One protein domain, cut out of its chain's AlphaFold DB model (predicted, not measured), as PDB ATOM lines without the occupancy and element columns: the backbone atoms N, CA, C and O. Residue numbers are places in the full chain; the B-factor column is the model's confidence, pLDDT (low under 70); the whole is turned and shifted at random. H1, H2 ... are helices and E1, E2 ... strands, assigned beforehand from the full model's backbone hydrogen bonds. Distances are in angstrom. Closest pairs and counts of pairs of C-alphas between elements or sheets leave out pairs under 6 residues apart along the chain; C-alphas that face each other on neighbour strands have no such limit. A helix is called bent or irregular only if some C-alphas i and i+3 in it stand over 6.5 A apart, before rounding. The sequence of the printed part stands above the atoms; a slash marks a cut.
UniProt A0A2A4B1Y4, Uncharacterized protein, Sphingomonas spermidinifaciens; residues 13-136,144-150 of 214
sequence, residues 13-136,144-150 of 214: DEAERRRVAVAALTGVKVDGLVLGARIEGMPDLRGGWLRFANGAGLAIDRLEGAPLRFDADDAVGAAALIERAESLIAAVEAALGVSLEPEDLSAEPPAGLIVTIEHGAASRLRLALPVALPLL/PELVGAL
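Overview. This is residues 13 to 136 and 144 to 150 of the 214 residues of an uncharacterized protein of Sphingomonas spermidinifaciens (UniProt A0A2A4B1Y4). A strongly twisted wall of six antiparallel strands has helices H1 and H2 over one face, in two layers; H1 runs along E5, and the bent H2 reaches from E4, E2 and E3 to E6 and E5. The short H3 only grazes the sheet near E1. The printed part has 131 residues, with three named helices and six named strands in the order H1 E1 E2 E3 H2 E4 E5 E6 H3; the sheet's order is E1 E5 E6 E3 E2 E4, the class mixed. It is compact, radius of gyration of the C-alphas 13.7 A, spanning 40 by 33 by 26 A.

Along the chain. The strands are E1, residues 33 to 38; E2, 49 to 52; E3, 57 to 63; E4, 102 to 106; E5, 113 to 119, 19.3 A long; and E6, 123 to 129, 19.2 A. H1, residues 13 to 25, is 18.4 A long and begins at C-alpha 13 (193.062, 167.063, 140.892). H2, residues 75 to 96, was assigned as one helix by its hydrogen bonds but is bent, C-alphas 84 and 87 being 7.7 A apart; its arms are H2a, 75 to 84, and H2b, 87 to 96. H3, residues 144 to 149, ends at C-alpha 149 (167.120, 170.849, 135.614).

Arrangement. Within hydrogen-bond range are N 36 and O 118 of E1 and E5, 2.8 A; N 115 and O 127 of the hairpin E5 and E6, 2.8 A; N 59 and O 126 of E3 and E6, 2.9 A; N 50 and O 58 of the hairpin E2 and E3, 2.8 A; N 51 and O 104 of E2 and E4, 2.8 A. E3, H2 and E4 form a split strand-helix-strand unit, two strands running the same way with E2 between them, its crossover right-handed. H1 lies over E5 at a height over the sheet of 9.0 A. H1 touches H2b with residues 21 to 25 alone, at a steep tilt of 42 degrees, opposite ways; the closest C-alphas, of Ala 24 and Ala 95, are 5.5 A apart. H2a and H2b are about perpendicular at 79 degrees. Every O i to N i+4 pair is within range in H1, H2a and H2b; in H3 0 of 2 are, beside 2 of 3 O i to N i+3 pairs.

Size, cuts and confidence. Residues 137 to 143 are cut out, with 23.6 A from C-alpha 136 to C-alpha 144. The link from E3 to H2 is long. Residues 144 to 150 have pLDDT under 70.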
ATOM      1  N   ASP A  13     193.393 166.720 139.506       84.06
ATOM      2  CA  ASP A  13     193.062 167.063 140.892       84.06
ATOM      3  C   ASP A  13     192.047 168.207 140.916       84.06
ATOM      4  O   ASP A  13     191.077 168.186 141.681       84.06
ATOM      5  N   GLU A  14     192.205 169.176 140.013       84.88
ATOM      6  CA  GLU A  14     191.204 170.216 139.797       84.88
ATOM      7  C   GLU A  14     189.858 169.626 139.346       84.88
ATOM      8  O   GLU A  14     188.810 169.973 139.902       84.88
ATOM      9  N   ALA A  15     189.862 168.718 138.367       83.19
ATOM     10  CA  ALA A  15     188.653 168.073 137.859       83.19
ATOM     11  C   ALA A  15     187.921 167.288 138.957       83.19
ATOM     12  O   ALA A  15     186.697 167.397 139.096       83.19
ATOM     13  N   GLU A  16     188.667 166.540 139.767       86.38
ATOM     14  CA  GLU A  16     188.115 165.769 140.876       86.38
ATOM     15  C   GLU A  16     187.522 166.683 141.948       86.38
ATOM     16  O   GLU A  16     186.402 166.466 142.415       86.38
ATOM     17  N   ARG A  17     188.207 167.775 142.278       89.44
ATOM     18  CA  ARG A  17     187.725 168.755 143.251       89.44
ATOM     19  C   ARG A  17     186.447 169.454 142.802       89.44
ATOM     20  O   ARG A  17     185.511 169.600 143.591       89.44
ATOM     21  N   ARG A  18     186.380 169.835 141.521       90.38
ATOM     22  CA  ARG A  18     185.172 170.372 140.877       90.38
ATOM     23  C   ARG A  18     184.011 169.383 140.980       90.38
ATOM     24  O   ARG A  18     182.910 169.765 141.376       90.38
ATOM     25  N   ARG A  19     184.271 168.110 140.662       89.00
ATOM     26  CA  ARG A  19     183.286 167.026 140.744       89.00
ATOM     27  C   ARG A  19     182.782 166.836 142.173       89.00
ATOM     28  O   ARG A  19     181.572 166.786 142.373       89.00
ATOM     29  N   VAL A  20     183.687 166.753 143.147       90.44
ATOM     30  CA  VAL A  20     183.367 166.556 144.568       90.44
ATOM     31  C   VAL A  20     182.507 167.695 145.104       90.44
ATOM     32  O   VAL A  20     181.447 167.426 145.664       90.44
ATOM     33  N   ALA A  21     182.910 168.950 144.890       91.56
ATOM     34  CA  ALA A  21     182.172 170.103 145.406       91.56
ATOM     35  C   ALA A  21     180.751 170.184 144.824       91.56
ATOM     36  O   ALA A  21     179.781 170.343 145.564       91.56
ATOM     37  N   VAL A  22     180.607 170.019 143.502       91.56
ATOM     38  CA  VAL A  22     179.291 170.045 142.848       91.56
ATOM     39  C   VAL A  22     178.421 168.875 143.304       91.56
ATOM     40  O   VAL A  22     177.245 169.080 143.597       91.56
ATOM     41  N   ALA A  23     178.982 167.667 143.389       87.62
ATOM     42  CA  ALA A  23     178.238 166.475 143.790       87.62
ATOM     43  C   ALA A  23     177.776 166.521 145.253       87.62
ATOM     44  O   ALA A  23     176.694 166.029 145.551       87.62
ATOM     45  N   ALA A  24     178.575 167.107 146.147       91.19
ATOM     46  CA  ALA A  24     178.239 167.239 147.561       91.19
ATOM     47  C   ALA A  24     177.076 168.209 147.795       91.19
ATOM     48  O   ALA A  24     176.185 167.944 148.595       91.19
ATOM     49  N   LEU A  25     177.081 169.336 147.080       92.50
ATOM     50  CA  LEU A  25     176.101 170.405 147.261       92.50
ATOM     51  C   LEU A  25     174.795 170.145 146.506       92.50
ATOM     52  O   LEU A  25     173.728 170.564 146.941       92.50
ATOM     53  N   THR A  26     174.867 169.477 145.357       90.25
ATOM     54  CA  THR A  26     173.697 169.238 144.510       90.25
ATOM     55  C   THR A  26     172.796 168.170 145.125       90.25
ATOM     56  O   THR A  26     173.227 167.042 145.343       90.25
ATOM     57  N   GLY A  27     171.525 168.500 145.355       85.69
ATOM     58  CA  GLY A  27     170.526 167.567 145.892       85.69
ATOM     59  C   GLY A  27     170.239 167.738 147.381       85.69
ATOM     60  O   GLY A  27     169.254 167.191 147.875       85.69
ATOM     61  N   VAL A  28     171.036 168.540 148.089       89.81
ATOM     62  CA  VAL A  28     170.825 168.829 149.512       89.81
ATOM     63  C   VAL A  28     169.505 169.577 149.703       89.81
ATOM     64  O   VAL A  28     169.226 170.548 148.999       89.81
ATOM     65  N   LYS A  29     168.684 169.111 150.650       89.31
ATOM     66  CA  LYS A  29     167.390 169.715 150.981       89.31
ATOM     67  C   LYS A  29     167.540 170.698 152.135       89.31
ATOM     68  O   LYS A  29     168.020 170.321 153.200       89.31
ATOM     69  N   VAL A  30     167.078 171.923 151.923       90.25
ATOM     70  CA  VAL A  30     167.030 172.993 152.930       90.25
ATOM     71  C   VAL A  30     165.659 173.646 152.820       90.25
ATOM     72  O   VAL A  30     165.258 174.029 151.722       90.25
ATOM     73  N   ASP A  31     164.906 173.709 153.916       88.69
ATOM     74  CA  ASP A  31     163.568 174.327 153.967       88.69
ATOM     75  C   ASP A  31     162.604 173.871 152.852       88.69
ATOM     76  O   ASP A  31     161.836 174.645 152.286       88.69
ATOM     77  N   GLY A  32     162.662 172.583 152.493       84.50
ATOM     78  CA  GLY A  32     161.804 171.983 151.465       84.50
ATOM     79  C   GLY A  32     162.204 172.278 150.013       84.50
ATOM     80  O   GLY A  32     161.588 171.733 149.098       84.50
ATOM     81  N   LEU A  33     163.249 173.075 149.786       86.94
ATOM     82  CA  LEU A  33     163.847 173.310 148.473       86.94
ATOM     83  C   LEU A  33     165.177 172.561 148.344       86.94
ATOM     84  O   LEU A  33     165.800 172.171 149.330       86.94
ATOM     85  N   VAL A  34     165.608 172.352 147.103       89.38
ATOM     86  CA  VAL A  34     166.825 171.605 146.780       89.38
ATOM     87  C   VAL A  34     167.922 172.560 146.320       89.38
ATOM     88  O   VAL A  34     167.661 173.481 145.539       89.38
ATOM     89  N   LEU A  35     169.148 172.319 146.782       91.75
ATOM     90  CA  LEU A  35     170.343 172.991 146.291       91.75
ATOM     91  C   LEU A  35     170.755 172.445 144.917       91.75
ATOM     92  O   LEU A  35     170.873 171.234 144.711       91.75
ATOM     93  N   GLY A  36     171.014 173.348 143.978       90.62
ATOM     94  CA  GLY A  36     171.676 173.061 142.708       90.62
ATOM     95  C   GLY A  36     173.021 173.772 142.653       90.62
ATOM     96  O   GLY A  36     173.064 175.001 142.720       90.62
ATOM     97  N   ALA A  37     174.117 173.025 142.511       92.38
ATOM     98  CA  ALA A  37     175.455 173.599 142.410       92.38
ATOM     99  C   ALA A  37     175.993 173.528 140.977       92.38
ATOM    100  O   ALA A  37     175.792 172.547 140.261       92.38
ATOM    101  N   ARG A  38     176.709 174.570 140.552       92.44
ATOM    102  CA  ARG A  38     177.387 174.614 139.249       92.44
ATOM    103  C   ARG A  38     178.668 175.432 139.306       92.44
ATOM    104  O   ARG A  38     178.810 176.330 140.130       92.44
ATOM    105  N   ILE A  39     179.577 175.155 138.379       90.12
ATOM    106  CA  ILE A  39     180.787 175.951 138.164       90.12
ATOM    107  C   ILE A  39     180.585 176.744 136.878       90.12
ATOM    108  O   ILE A  39     180.405 176.169 135.805       90.12
ATOM    109  N   GLU A  40     180.565 178.067 136.998       85.88
ATOM    110  CA  GLU A  40     180.414 178.970 135.859       85.88
ATOM    111  C   GLU A  40     181.786 179.216 135.218       85.88
ATOM    112  O   GLU A  40     182.790 179.331 135.914       85.88
ATOM    113  N   GLY A  41     181.846 179.289 133.884       77.25
ATOM    114  CA  GLY A  41     183.116 179.521 133.182       77.25
ATOM    115  C   GLY A  41     183.707 180.912 133.442       77.25
ATOM    116  O   GLY A  41     184.922 181.071 133.452       77.25
ATOM    117  N   MET A  42     182.847 181.907 133.673       78.50
ATOM    118  CA  MET A  42     183.211 183.267 134.075       78.50
ATOM    119  C   MET A  42     182.173 183.771 135.088       78.50
ATOM    120  O   MET A  42     181.174 184.368 134.678       78.50
ATOM    121  N   PRO A  43     182.347 183.481 136.387       82.31
ATOM    122  CA  PRO A  43     181.447 183.994 137.412       82.31
ATOM    123  C   PRO A  43     181.589 185.519 137.534       82.31
ATOM    124  O   PRO A  43     182.695 186.054 137.446       82.31
ATOM    125  N   ASP A  44     180.485 186.230 137.775       83.81
ATOM    126  CA  ASP A  44     180.571 187.609 138.278       83.81
ATOM    127  C   ASP A  44     181.206 187.558 139.670       83.81
ATOM    128  O   ASP A  44     180.777 186.752 140.492       83.81
ATOM    129  N   LEU A  45     182.238 188.365 139.927       86.75
ATOM    130  CA  LEU A  45     182.989 188.393 141.191       86.75
ATOM    131  C   LEU A  45     182.726 189.645 142.025       86.75
ATOM    132  O   LEU A  45     183.219 189.738 143.143       86.75
ATOM    133  N   ARG A  46     181.929 190.585 141.507       85.00
ATOM    134  CA  ARG A  46     181.669 191.868 142.163       85.00
ATOM    135  C   ARG A  46     180.836 191.701 143.439       85.00
ATOM    136  O   ARG A  46     179.993 190.800 143.528       85.00
ATOM    137  N   GLY A  47     181.011 192.651 144.357       84.44
ATOM    138  CA  GLY A  47     180.344 192.707 145.660       84.44
ATOM    139  C   GLY A  47     181.225 192.188 146.795       84.44
ATOM    140  O   GLY A  47     182.297 191.641 146.546       84.44
ATOM    141  N   GLY A  48     180.765 192.381 148.030       91.06
ATOM    142  CA  GLY A  48     181.437 191.898 149.228       91.06
ATOM    143  C   GLY A  48     181.405 190.375 149.360       91.06
ATOM    144  O   GLY A  48     180.472 189.696 148.921       91.06
ATOM    145  N   TRP A  49     182.450 189.855 149.991       94.75
ATOM    146  CA  TRP A  49     182.666 188.454 150.312       94.75
ATOM    147  C   TRP A  49     182.871 188.311 151.815       94.75
ATOM    148  O   TRP A  49     183.740 188.964 152.390       94.75
ATOM    149  N   LEU A  50     182.100 187.419 152.435       94.75
ATOM    150  CA  LEU A  50     182.361 186.932 153.785       94.75
ATOM    151  C   LEU A  50     183.571 186.009 153.706       94.75
ATOM    152  O   LEU A  50     183.523 185.023 152.969       94.75
ATOM    153  N   ARG A  51     184.643 186.317 154.430       95.31
ATOM    154  CA  ARG A  51     185.804 185.440 154.575       95.31
ATOM    155  C   ARG A  51     185.651 184.596 155.823       95.31
ATOM    156  O   ARG A  51     185.245 185.097 156.869       95.31
ATOM    157  N   PHE A  52     186.018 183.330 155.705       95.88
ATOM    158  CA  PHE A  52     185.984 182.388 156.813       95.88
ATOM    159  C   PHE A  52     187.396 182.004 157.244       95.88
ATOM    160  O   PHE A  52     188.314 181.986 156.417       95.88
ATOM    161  N   ALA A  53     187.545 181.608 158.508       95.38
ATOM    162  CA  ALA A  53     188.829 181.233 159.108       95.38
ATOM    163  C   ALA A  53     189.549 180.082 158.371       95.38
ATOM    164  O   ALA A  53     190.773 179.963 158.394       95.38
ATOM    165  N   ASN A  54     188.799 179.230 157.666       94.62
ATOM    166  CA  ASN A  54     189.339 178.146 156.841       94.62
ATOM    167  C   ASN A  54     189.824 178.616 155.443       94.62
ATOM    168  O   ASN A  54     190.188 177.799 154.593       94.62
ATOM    169  N   GLY A  55     189.793 179.927 155.193       94.75
ATOM    170  CA  GLY A  55     190.159 180.580 153.940       94.75
ATOM    171  C   GLY A  55     189.047 180.632 152.891       94.75
ATOM    172  O   GLY A  55     189.252 181.261 151.852       94.75
ATOM    173  N   ALA A  56     187.900 179.984 153.113       96.50
ATOM    174  CA  ALA A  56     186.766 180.039 152.196       96.50
ATOM    175  C   ALA A  56     186.161 181.441 152.114       96.50
ATOM    176  O   ALA A  56     186.402 182.306 152.961       96.50
ATOM    177  N   GLY A  57     185.361 181.657 151.072       95.44
ATOM    178  CA  GLY A  57     184.620 182.894 150.877       95.44
ATOM    179  C   GLY A  57     183.179 182.637 150.466       95.44
ATOM    180  O   GLY A  57     182.929 181.720 149.687       95.44
ATOM    181  N   LEU A  58     182.237 183.453 150.933       95.31
ATOM    182  CA  LEU A  58     180.836 183.405 150.511       95.31
ATOM    183  C   LEU A  58     180.372 184.791 150.074       95.31
ATOM    184  O   LEU A  58     180.449 185.752 150.836       95.31
ATOM    185  N   ALA A  59     179.839 184.875 148.862       94.50
ATOM    186  CA  ALA A  59     179.047 186.007 148.411       94.50
ATOM    187  C   ALA A  59     177.583 185.581 148.273       94.50
ATOM    188  O   ALA A  59     177.269 184.483 147.806       94.50
ATOM    189  N   ILE A  60     176.678 186.468 148.671       92.69
ATOM    190  CA  ILE A  60     175.231 186.269 148.586       92.69
ATOM    191  C   ILE A  60     174.735 187.227 147.512       92.69
ATOM    192  O   ILE A  60     174.829 188.431 147.709       92.69
ATOM    193  N   ASP A  61     174.263 186.701 146.377       91.31
ATOM    194  CA  ASP A  61     173.720 187.507 145.265       91.31
ATOM    195  C   ASP A  61     172.213 187.740 145.403       91.31
ATOM    196  O   ASP A  61     171.642 188.691 144.858       91.31
ATOM    197  N   ARG A  62     171.534 186.798 146.055       92.62
ATOM    198  CA  ARG A  62     170.088 186.803 146.232       92.62
ATOM    199  C   ARG A  62     169.734 185.943 147.435       92.62
ATOM    200  O   ARG A  62     170.257 184.835 147.558       92.62
ATOM    201  N   LEU A  63     168.817 186.421 148.265       92.12
ATOM    202  CA  LEU A  63     168.271 185.682 149.402       92.12
ATOM    203  C   LEU A  63     166.772 185.974 149.489       92.12
ATOM    204  O   LEU A  63     166.366 187.125 149.328       92.12
ATOM    205  N   GLU A  64     165.954 184.941 149.701       89.25
ATOM    206  CA  GLU A  64     164.490 185.077 149.847       89.25
ATOM    207  C   GLU A  64     163.816 185.824 148.669       89.25
ATOM    208  O   GLU A  64     162.827 186.536 148.821       89.25
ATOM    209  N   GLY A  65     164.363 185.680 147.460       86.50
ATOM    210  CA  GLY A  65     163.856 186.296 146.231       86.50
ATOM    211  C   GLY A  65     164.303 187.742 146.000       86.50
ATOM    212  O   GLY A  65     164.103 188.257 144.898       86.50
ATOM    213  N   ALA A  66     164.954 188.383 146.973       85.50
ATOM    214  CA  ALA A  66     165.464 189.743 146.839       85.50
ATOM    215  C   ALA A  66     166.933 189.740 146.374       85.50
ATOM    216  O   ALA A  66     167.751 189.027 146.966       85.50
ATOM    217  N   PRO A  67     167.297 190.516 145.332       81.81
ATOM    218  CA  PRO A  67     168.696 190.697 144.970       81.81
ATOM    219  C   PRO A  67     169.422 191.381 146.126       81.81
ATOM    220  O   PRO A  67     168.957 192.388 146.661       81.81
ATOM    221  N   LEU A  68     170.563 190.821 146.502       83.44
ATOM    222  CA  LEU A  68     171.373 191.274 147.620       83.44
ATOM    223  C   LEU A  68     172.824 191.279 147.171       83.44
ATOM    224  O   LEU A  68     173.285 190.342 146.537       83.44
ATOM    225  N   ARG A  69     173.535 192.359 147.468       78.31
ATOM    226  CA  ARG A  69     174.995 192.422 147.457       78.31
ATOM    227  C   ARG A  69     175.359 193.377 148.570       78.31
ATOM    228  O   ARG A  69     174.862 194.500 148.573       78.31
ATOM    229  N   PHE A  70     176.156 192.917 149.516       80.31
ATOM    230  CA  PHE A  70     176.642 193.778 150.582       80.31
ATOM    231  C   PHE A  70     177.996 194.369 150.194       80.31
ATOM    232  O   PHE A  70     178.685 193.852 149.305       80.31
ATOM    233  N   ASP A  71     178.327 195.492 150.820       84.06
ATOM    234  CA  ASP A  71     179.608 196.169 150.656       84.06
ATOM    235  C   ASP A  71     180.659 195.525 151.572       84.06
ATOM    236  O   ASP A  71     180.323 195.033 152.649       84.06
ATOM    237  N   ALA A  72     181.926 195.530 151.161       85.69
ATOM    238  CA  ALA A  72     183.016 194.976 151.964       85.69
ATOM    239  C   ALA A  72     183.238 195.755 153.274       85.69
ATOM    240  O   ALA A  72     183.787 195.202 154.219       85.69
ATOM    241  N   ASP A  73     182.755 196.997 153.350       87.06
ATOM    242  CA  ASP A  73     182.866 197.846 154.540       87.06
ATOM    243  C   ASP A  73     181.619 197.790 155.458       87.06
ATOM    244  O   ASP A  73     181.592 198.423 156.516       87.06
ATOM    245  N   ASP A  74     180.572 197.033 155.092       87.12
ATOM    246  CA  ASP A  74     179.302 196.966 155.836       87.12
ATOM    247  C   ASP A  74     179.207 195.727 156.746       87.12
ATOM    248  O   ASP A  74     178.472 194.770 156.488       87.12
ATOM    249  N   ALA A  75     179.942 195.762 157.862       85.44
ATOM    250  CA  ALA A  75     179.943 194.693 158.867       85.44
ATOM    251  C   ALA A  75     178.557 194.417 159.479       85.44
ATOM    252  O   ALA A  75     178.231 193.273 159.798       85.44
ATOM    253  N   VAL A  76     177.726 195.452 159.638       87.88
ATOM    254  CA  VAL A  76     176.390 195.317 160.239       87.88
ATOM    255  C   VAL A  76     175.438 194.627 159.266       87.88
ATOM    256  O   VAL A  76     174.744 193.682 159.649       87.88
ATOM    257  N   GLY A  77     175.434 195.055 158.001       86.88
ATOM    258  CA  GLY A  77     174.669 194.401 156.944       86.88
ATOM    259  C   GLY A  77     175.107 192.954 156.729       86.88
ATOM    260  O   GLY A  77     174.260 192.069 156.600       86.88
ATOM    261  N   ALA A  78     176.414 192.687 156.770       87.12
ATOM    262  CA  ALA A  78     176.954 191.336 156.662       87.12
ATOM    263  C   ALA A  78     176.492 190.414 157.805       87.12
ATOM    264  O   ALA A  78     176.063 189.291 157.539       87.12
ATOM    265  N   ALA A  79     176.505 190.887 159.055       89.12
ATOM    266  CA  ALA A  79     176.033 190.104 160.200       89.12
ATOM    267  C   ALA A  79     174.545 189.729 160.075       89.12
ATOM    268  O   ALA A  79     174.183 188.566 160.253       89.12
ATOM    269  N   ALA A  80     173.693 190.681 159.679       89.44
ATOM    270  CA  ALA A  80     172.269 190.420 159.452       89.44
ATOM    271  C   ALA A  80     172.026 189.426 158.301       89.44
ATOM    272  O   ALA A  80     171.059 188.662 158.315       89.44
ATOM    273  N   LEU A  81     172.894 189.422 157.285       88.00
ATOM    274  CA  LEU A  81     172.816 188.459 156.190       88.00
ATOM    275  C   LEU A  81     173.244 187.056 156.610       88.00
ATOM    276  O   LEU A  81     172.610 186.098 156.174       88.00
ATOM    277  N   ILE A  82     174.271 186.932 157.453       90.38
ATOM    278  CA  ILE A  82     174.690 185.642 158.018       90.38
ATOM    279  C   ILE A  82     173.544 185.031 158.820       90.38
ATOM    280  O   ILE A  82     173.205 183.876 158.588       90.38
ATOM    281  N   GLU A  83     172.904 185.815 159.691       92.06
ATOM    282  CA  GLU A  83     171.766 185.356 160.499       92.06
ATOM    283  C   GLU A  83     170.621 184.835 159.616       92.06
ATOM    284  O   GLU A  83     170.085 183.753 159.836       92.06
ATOM    285  N   ARG A  84     170.290 185.551 158.538       91.31
ATOM    286  CA  ARG A  84     169.238 185.121 157.601       91.31
ATOM    287  C   ARG A  84     169.631 183.920 156.743       91.31
ATOM    288  O   ARG A  84     168.771 183.140 156.345       91.31
ATOM    289  N   ALA A  85     170.913 183.783 156.415       91.69
ATOM    290  CA  ALA A  85     171.430 182.690 155.599       91.69
ATOM    291  C   ALA A  85     171.880 181.477 156.429       91.69
ATOM    292  O   ALA A  85     172.365 180.510 155.842       91.69
ATOM    293  N   GLU A  86     171.708 181.494 157.755       92.94
ATOM    294  CA  GLU A  86     172.250 180.499 158.688       92.94
ATOM    295  C   GLU A  86     171.917 179.061 158.269       92.94
ATOM    296  O   GLU A  86     172.809 178.226 158.151       92.94
ATOM    297  N   SER A  87     170.655 178.784 157.926       92.94
ATOM    298  CA  SER A  87     170.229 177.438 157.506       92.94
ATOM    299  C   SER A  87     170.883 176.983 156.195       92.94
ATOM    300  O   SER A  87     171.192 175.802 156.026       92.94
ATOM    301  N   LEU A  88     171.143 177.910 155.267       93.69
ATOM    302  CA  LEU A  88     171.852 177.612 154.021       93.69
ATOM    303  C   LEU A  88     173.345 177.394 154.264       93.69
ATOM    304  O   LEU A  88     173.917 176.469 153.690       93.69
ATOM    305  N   ILE A  89     173.966 178.216 155.112       94.88
ATOM    306  CA  ILE A  89     175.379 178.082 155.488       94.88
ATOM    307  C   ILE A  89     175.597 176.737 156.188       94.88
ATOM    308  O   ILE A  89     176.439 175.961 155.738       94.88
ATOM    309  N   ALA A  90     174.761 176.399 157.173       94.81
ATOM    310  CA  ALA A  90     174.820 175.126 157.889       94.81
ATOM    311  C   ALA A  90     174.669 173.913 156.955       94.81
ATOM    312  O   ALA A  90     175.363 172.903 157.095       94.81
ATOM    313  N   ALA A  91     173.791 174.003 155.953       94.19
ATOM    314  CA  ALA A  91     173.645 172.951 154.952       94.19
ATOM    315  C   ALA A  91     174.885 172.811 154.053       94.19
ATOM    316  O   ALA A  91     175.274 171.693 153.717       94.19
ATOM    317  N   VAL A  92     175.520 173.927 153.675       94.94
ATOM    318  CA  VAL A  92     176.776 173.934 152.908       94.94
ATOM    319  C   VAL A  92     177.919 173.327 153.725       94.94
ATOM    320  O   VAL A  92     178.657 172.489 153.200       94.94
ATOM    321  N   GLU A  93     178.042 173.697 155.000       95.56
ATOM    322  CA  GLU A  93     179.009 173.128 155.947       95.56
ATOM    323  C   GLU A  93     178.855 171.613 156.062       95.56
ATOM    324  O   GLU A  93     179.813 170.869 155.838       95.56
ATOM    325  N   ALA A  94     177.632 171.144 156.325       94.44
ATOM    326  CA  ALA A  94     177.327 169.723 156.455       94.44
ATOM    327  C   ALA A  94     177.570 168.947 155.151       94.44
ATOM    328  O   ALA A  94     178.095 167.833 155.180       94.44
ATOM    329  N   ALA A  95     177.216 169.530 154.003       93.38
ATOM    330  CA  ALA A  95     177.404 168.903 152.699       93.38
ATOM    331  C   ALA A  95     178.885 168.735 152.345       93.38
ATOM    332  O   ALA A  95     179.283 167.687 151.840       93.38
ATOM    333  N   LEU A  96     179.703 169.757 152.605       94.06
ATOM    334  CA  LEU A  96     181.127 169.759 152.263       94.06
ATOM    335  C   LEU A  96     182.023 169.189 153.369       94.06
ATOM    336  O   LEU A  96     183.199 168.923 153.107       94.06
ATOM    337  N   GLY A  97     181.489 169.008 154.577       93.88
ATOM    338  CA  GLY A  97     182.247 168.595 155.755       93.88
ATOM    339  C   GLY A  97     183.270 169.648 156.187       93.88
ATOM    340  O   GLY A  97     184.415 169.303 156.481       93.88
ATOM    341  N   VAL A  98     182.876 170.925 156.181       94.62
ATOM    342  CA  VAL A  98     183.725 172.079 156.536       94.62
ATOM    343  C   VAL A  98     183.062 172.929 157.626       94.62
ATOM    344  O   VAL A  98     181.851 172.857 157.790       94.62
ATOM    345  N   SER A  99     183.847 173.746 158.338       94.25
ATOM    346  CA  SER A  99     183.354 174.795 159.252       94.25
ATOM    347  C   SER A  99     183.581 176.170 158.622       94.25
ATOM    348  O   SER A  99     184.706 176.468 158.205       94.25
ATOM    349  N   LEU A 100     182.532 176.978 158.515       94.44
ATOM    350  CA  LEU A 100     182.495 178.322 157.947       94.44
ATOM    351  C   LEU A 100     182.303 179.347 159.073       94.44
ATOM    352  O   LEU A 100     181.271 180.001 159.184       94.44
ATOM    353  N   GLU A 101     183.345 179.523 159.884       93.62
ATOM    354  CA  GLU A 101     183.408 180.550 160.932       93.62
ATOM    355  C   GLU A 101     183.788 181.913 160.331       93.62
ATOM    356  O   GLU A 101     184.903 182.038 159.808       93.62
ATOM    357  N   PRO A 102     182.886 182.920 160.335       92.19
ATOM    358  CA  PRO A 102     183.159 184.222 159.733       92.19
ATOM    359  C   PRO A 102     184.319 184.925 160.445       92.19
ATOM    360  O   PRO A 102     184.338 185.010 161.672       92.19
ATOM    361  N   GLU A 103     185.265 185.446 159.671       92.75
ATOM    362  CA  GLU A 103     186.463 186.126 160.175       92.75
ATOM    363  C   GLU A 103     186.492 187.600 159.760       92.75
ATOM    364  O   GLU A 103     186.739 188.466 160.596       92.75
ATOM    365  N   ASP A 104     186.229 187.888 158.483       92.44
ATOM    366  CA  ASP A 104     186.378 189.234 157.921       92.44
ATOM    367  C   ASP A 104     185.504 189.443 156.673       92.44
ATOM    368  O   ASP A 104     184.906 188.502 156.140       92.44
ATOM    369  N   LEU A 105     185.459 190.677 156.177       93.38
ATOM    370  CA  LEU A 105     184.855 191.055 154.904       93.38
ATOM    371  C   LEU A 105     185.925 191.433 153.881       93.38
ATOM    372  O   LEU A 105     186.978 191.971 154.202       93.38
ATOM    373  N   SER A 106     185.658 191.146 152.609       93.38
ATOM    374  CA  SER A 106     186.578 191.454 151.515       93.38
ATOM    375  C   SER A 106     185.827 191.879 150.263       93.38
ATOM    376  O   SER A 106     184.758 191.356 149.963       93.38
ATOM    377  N   ALA A 107     186.404 192.796 149.487       91.56
ATOM    378  CA  ALA A 107     185.890 193.148 148.162       91.56
ATOM    379  C   ALA A 107     186.228 192.088 147.097       91.56
ATOM    380  O   ALA A 107     185.641 192.079 146.014       91.56
ATOM    381  N   GLU A 108     187.179 191.201 147.394       91.00
ATOM    382  CA  GLU A 108     187.666 190.174 146.478       91.00
ATOM    383  C   GLU A 108     187.443 188.764 147.043       91.00
ATOM    384  O   GLU A 108     187.618 188.545 148.250       91.00
ATOM    385  N   PRO A 109     187.094 187.783 146.187       91.75
ATOM    386  CA  PRO A 109     187.021 186.394 146.602       91.75
ATOM    387  C   PRO A 109     188.408 185.840 146.942       91.75
ATOM    388  O   PRO A 109     189.394 186.173 146.278       91.75
ATOM    389  N   PRO A 110     188.488 184.888 147.883       91.62
ATOM    390  CA  PRO A 110     189.662 184.041 148.018       91.62
ATOM    391  C   PRO A 110     189.985 183.307 146.710       91.62
ATOM    392  O   PRO A 110     189.092 182.867 145.981       91.62
ATOM    393  N   ALA A 111     191.276 183.121 146.435       90.50
ATOM    394  CA  ALA A 111     191.724 182.332 145.295       90.50
ATOM    395  C   ALA A 111     191.301 180.862 145.448       90.50
ATOM    396  O   ALA A 111     191.516 180.245 146.494       90.50
ATOM    397  N   GLY A 112     190.744 180.275 144.390       90.75
ATOM    398  CA  GLY A 112     190.335 178.875 144.394       90.75
ATOM    399  C   GLY A 112     189.177 178.580 143.453       90.75
ATOM    400  O   GLY A 112     188.942 179.290 142.474       90.75
ATOM    401  N   LEU A 113     188.459 177.502 143.757       92.56
ATOM    402  CA  LEU A 113     187.291 177.080 142.996       92.56
ATOM    403  C   LEU A 113     186.072 177.902 143.409       92.56
ATOM    404  O   LEU A 113     185.733 177.931 144.587       92.56
ATOM    405  N   ILE A 114     185.374 178.497 142.443       95.12
ATOM    406  CA  ILE A 114     184.127 179.224 142.694       95.12
ATOM    407  C   ILE A 114     182.942 178.368 142.255       95.12
ATOM    408  O   ILE A 114     182.809 178.009 141.083       95.12
ATOM    409  N   VAL A 115     182.072 178.058 143.210       95.12
ATOM    410  CA  VAL A 115     180.850 177.281 143.010       95.12
ATOM    411  C   VAL A 115     179.652 178.203 143.185       95.12
ATOM    412  O   VAL A 115     179.504 178.860 144.211       95.12
ATOM    413  N   THR A 116     178.782 178.253 142.183       95.62
ATOM    414  CA  THR A 116     177.476 178.908 142.301       95.62
ATOM    415  C   THR A 116     176.471 177.909 142.848       95.62
ATOM    416  O   THR A 116     176.354 176.804 142.317       95.62
ATOM    417  N   ILE A 117     175.742 178.308 143.883       95.06
ATOM    418  CA  ILE A 117     174.725 177.506 144.559       95.06
ATOM    419  C   ILE A 117     173.389 178.225 144.387       95.06
ATOM    420  O   ILE A 117     173.247 179.385 144.768       95.06
ATOM    421  N   GLU A 118     172.413 177.544 143.804       93.56
ATOM    422  CA  GLU A 118     171.030 178.008 143.713       93.56
ATOM    423  C   GLU A 118     170.174 177.195 144.685       93.56
ATOM    424  O   GLU A 118     170.285 175.972 144.749       93.56
ATOM    425  N   HIS A 119     169.292 177.868 145.414       92.06
ATOM    426  CA  HIS A 119     168.284 177.255 146.277       92.06
ATOM    427  C   HIS A 119     166.912 177.651 145.736       92.06
ATOM    428  O   HIS A 119     166.380 178.732 146.012       92.06
ATOM    429  N   GLY A 120     166.392 176.811 144.836       86.06
ATOM    430  CA  GLY A 120     165.257 177.173 143.985       86.06
ATOM    431  C   GLY A 120     165.484 178.490 143.225       86.06
ATOM    432  O   GLY A 120     166.595 178.808 142.810       86.06
ATOM    433  N   ALA A 121     164.417 179.275 143.046       84.81
ATOM    434  CA  ALA A 121     164.500 180.637 142.504       84.81
ATOM    435  C   ALA A 121     164.721 181.709 143.591       84.81
ATOM    436  O   ALA A 121     164.847 182.891 143.265       84.81
ATOM    437  N   ALA A 122     164.730 181.307 144.866       87.38
ATOM    438  CA  ALA A 122     164.726 182.215 146.003       87.38
ATOM    439  C   ALA A 122     166.128 182.721 146.337       87.38
ATOM    440  O   ALA A 122     166.294 183.920 146.534       87.38
ATOM    441  N   SER A 123     167.139 181.850 146.350       92.75
ATOM    442  CA  SER A 123     168.474 182.245 146.811       92.75
ATOM    443  C   SER A 123     169.560 181.819 145.837       92.75
ATOM    444  O   SER A 123     169.476 180.767 145.204       92.75
ATOM    445  N   ARG A 124     170.578 182.671 145.705       93.69
ATOM    446  CA  ARG A 124     171.771 182.429 144.898       93.69
ATOM    447  C   ARG A 124     172.998 182.863 145.683       93.69
ATOM    448  O   ARG A 124     173.110 184.029 146.064       93.69
ATOM    449  N   LEU A 125     173.910 181.922 145.880       94.19
ATOM    450  CA  LEU A 125     175.157 182.102 146.610       94.19
ATOM    451  C   LEU A 125     176.344 181.763 145.703       94.19
ATOM    452  O   LEU A 125     176.233 180.937 144.791       94.19
ATOM    453  N   ARG A 126     177.498 182.360 145.981       95.25
ATOM    454  CA  ARG A 126     178.787 181.999 145.389       95.25
ATOM    455  C   ARG A 126     179.746 181.624 146.506       95.25
ATOM    456  O   ARG A 126     180.012 182.434 147.385       95.25
ATOM    457  N   LEU A 127     180.268 180.408 146.446       96.19
ATOM    458  CA  LEU A 127     181.203 179.856 147.415       96.19
ATOM    459  C   LEU A 127     182.586 179.731 146.772       96.19
ATOM    460  O   LEU A 127     182.745 179.027 145.776       96.19
ATOM    461  N   ALA A 128     183.578 180.405 147.341       96.06
ATOM    462  CA  ALA A 128     184.981 180.283 146.983       96.06
ATOM    463  C   ALA A 128     185.663 179.265 147.909       96.06
ATOM    464  O   ALA A 128     185.660 179.420 149.131       96.06
ATOM    465  N   LEU A 129     186.252 178.227 147.319       95.25
ATOM    466  CA  LEU A 129     186.895 177.108 148.004       95.25
ATOM    467  C   LEU A 129     188.408 177.102 147.704       95.25
ATOM    468  O   LEU A 129     188.811 176.713 146.599       95.25
ATOM    469  N   PRO A 130     189.271 177.471 148.670       93.88
ATOM    470  CA  PRO A 130     190.726 177.468 148.509       93.88
ATOM    471  C   PRO A 130     191.248 176.076 148.214       93.88
ATOM    472  O   PRO A 130     190.723 175.119 148.774       93.88
ATOM    473  N   VAL A 131     192.295 175.940 147.394       88.88
ATOM    474  CA  VAL A 131     192.871 174.642 146.963       88.88
ATOM    475  C   VAL A 131     193.265 173.735 148.135       88.88
ATOM    476  O   VAL A 131     193.078 172.524 148.065       88.88
ATOM    477  N   ALA A 132     193.745 174.318 149.232       88.69
ATOM    478  CA  ALA A 132     194.203 173.576 150.403       88.69
ATOM    479  C   ALA A 132     193.076 173.108 151.346       88.69
ATOM    480  O   ALA A 132     193.345 172.317 152.246       88.69
ATOM    481  N   LEU A 133     191.834 173.581 151.171       91.38
ATOM    482  CA  LEU A 133     190.720 173.226 152.056       91.38
ATOM    483  C   LEU A 133     190.325 171.744 151.863       91.38
ATOM    484  O   LEU A 133     189.877 171.380 150.770       91.38
ATOM    485  N   PRO A 134     190.468 170.864 152.868       89.81
ATOM    486  CA  PRO A 134     189.992 169.493 152.743       89.81
ATOM    487  C   PRO A 134     188.464 169.481 152.631       89.81
ATOM    488  O   PRO A 134     187.775 170.109 153.428       89.81
ATOM    489  N   LEU A 135     187.945 168.761 151.636       90.44
ATOM    490  CA  LEU A 135     186.512 168.508 151.492       90.44
ATOM    491  C   LEU A 135     186.225 167.084 151.960       90.44
ATOM    492  O   LEU A 135     186.864 166.137 151.497       90.44
ATOM    493  N   LEU A 136     185.255 166.939 152.856       89.56
ATOM    494  CA  LEU A 136     184.779 165.659 153.377       89.56
ATOM    495  C   LEU A 136     183.300 165.512 153.001       89.56
ATOM    496  O   LEU A 136     182.430 165.590 153.867       89.56
ATOM    497  N   PRO A 144     164.986 163.748 143.068       69.50
ATOM    498  CA  PRO A 144     164.332 163.622 141.761       69.50
ATOM    499  C   PRO A 144     163.969 164.964 141.117       69.50
ATOM    500  O   PRO A 144     163.902 165.073 139.894       69.50
ATOM    501  N   GLU A 145     163.754 165.992 141.935       69.88
ATOM    502  CA  GLU A 145     163.385 167.346 141.525       69.88
ATOM    503  C   GLU A 145     164.466 167.989 140.634       69.88
ATOM    504  O   GLU A 145     164.162 168.839 139.797       69.88
ATOM    505  N   LEU A 146     165.719 167.533 140.745       66.88
ATOM    506  CA  LEU A 146     166.837 168.011 139.930       66.88
ATOM    507  C   LEU A 146     166.910 167.384 138.538       66.88
ATOM    508  O   LEU A 146     167.584 167.932 137.666       66.88
ATOM    509  N   VAL A 147     166.209 166.274 138.289       68.00
ATOM    510  CA  VAL A 147     166.231 165.608 136.975       68.00
ATOM    511  C   VAL A 147     165.718 166.548 135.881       68.00
ATOM    512  O   VAL A 147     166.265 166.566 134.782       68.00
ATOM    513  N   GLY A 148     164.718 167.380 136.192       62.41
ATOM    514  CA  GLY A 148     164.180 168.371 135.254       62.41
ATOM    515  C   GLY A 148     165.130 169.532 134.941       62.41
ATOM    516  O   GLY A 148     164.943 170.205 133.931       62.41
ATOM    517  N   ALA A 149     166.150 169.763 135.774       62.88
ATOM    518  CA  ALA A 149     167.120 170.849 135.614       62.88
ATOM    519  C   ALA A 149     168.399 170.420 134.869       62.88
ATOM    520  O   ALA A 149     169.274 171.250 134.611       62.88
ATOM    521  N   LEU A 150     168.530 169.136 134.516       64.25
ATOM    522  CA  LEU A 150     169.681 168.625 133.777       64.25
ATOM    523  C   LEU A 150     169.633 169.081 132.314       64.25
ATOM    524  O   LEU A 150     168.865 168.564 131.502       64.25
TER     525      LEU A 150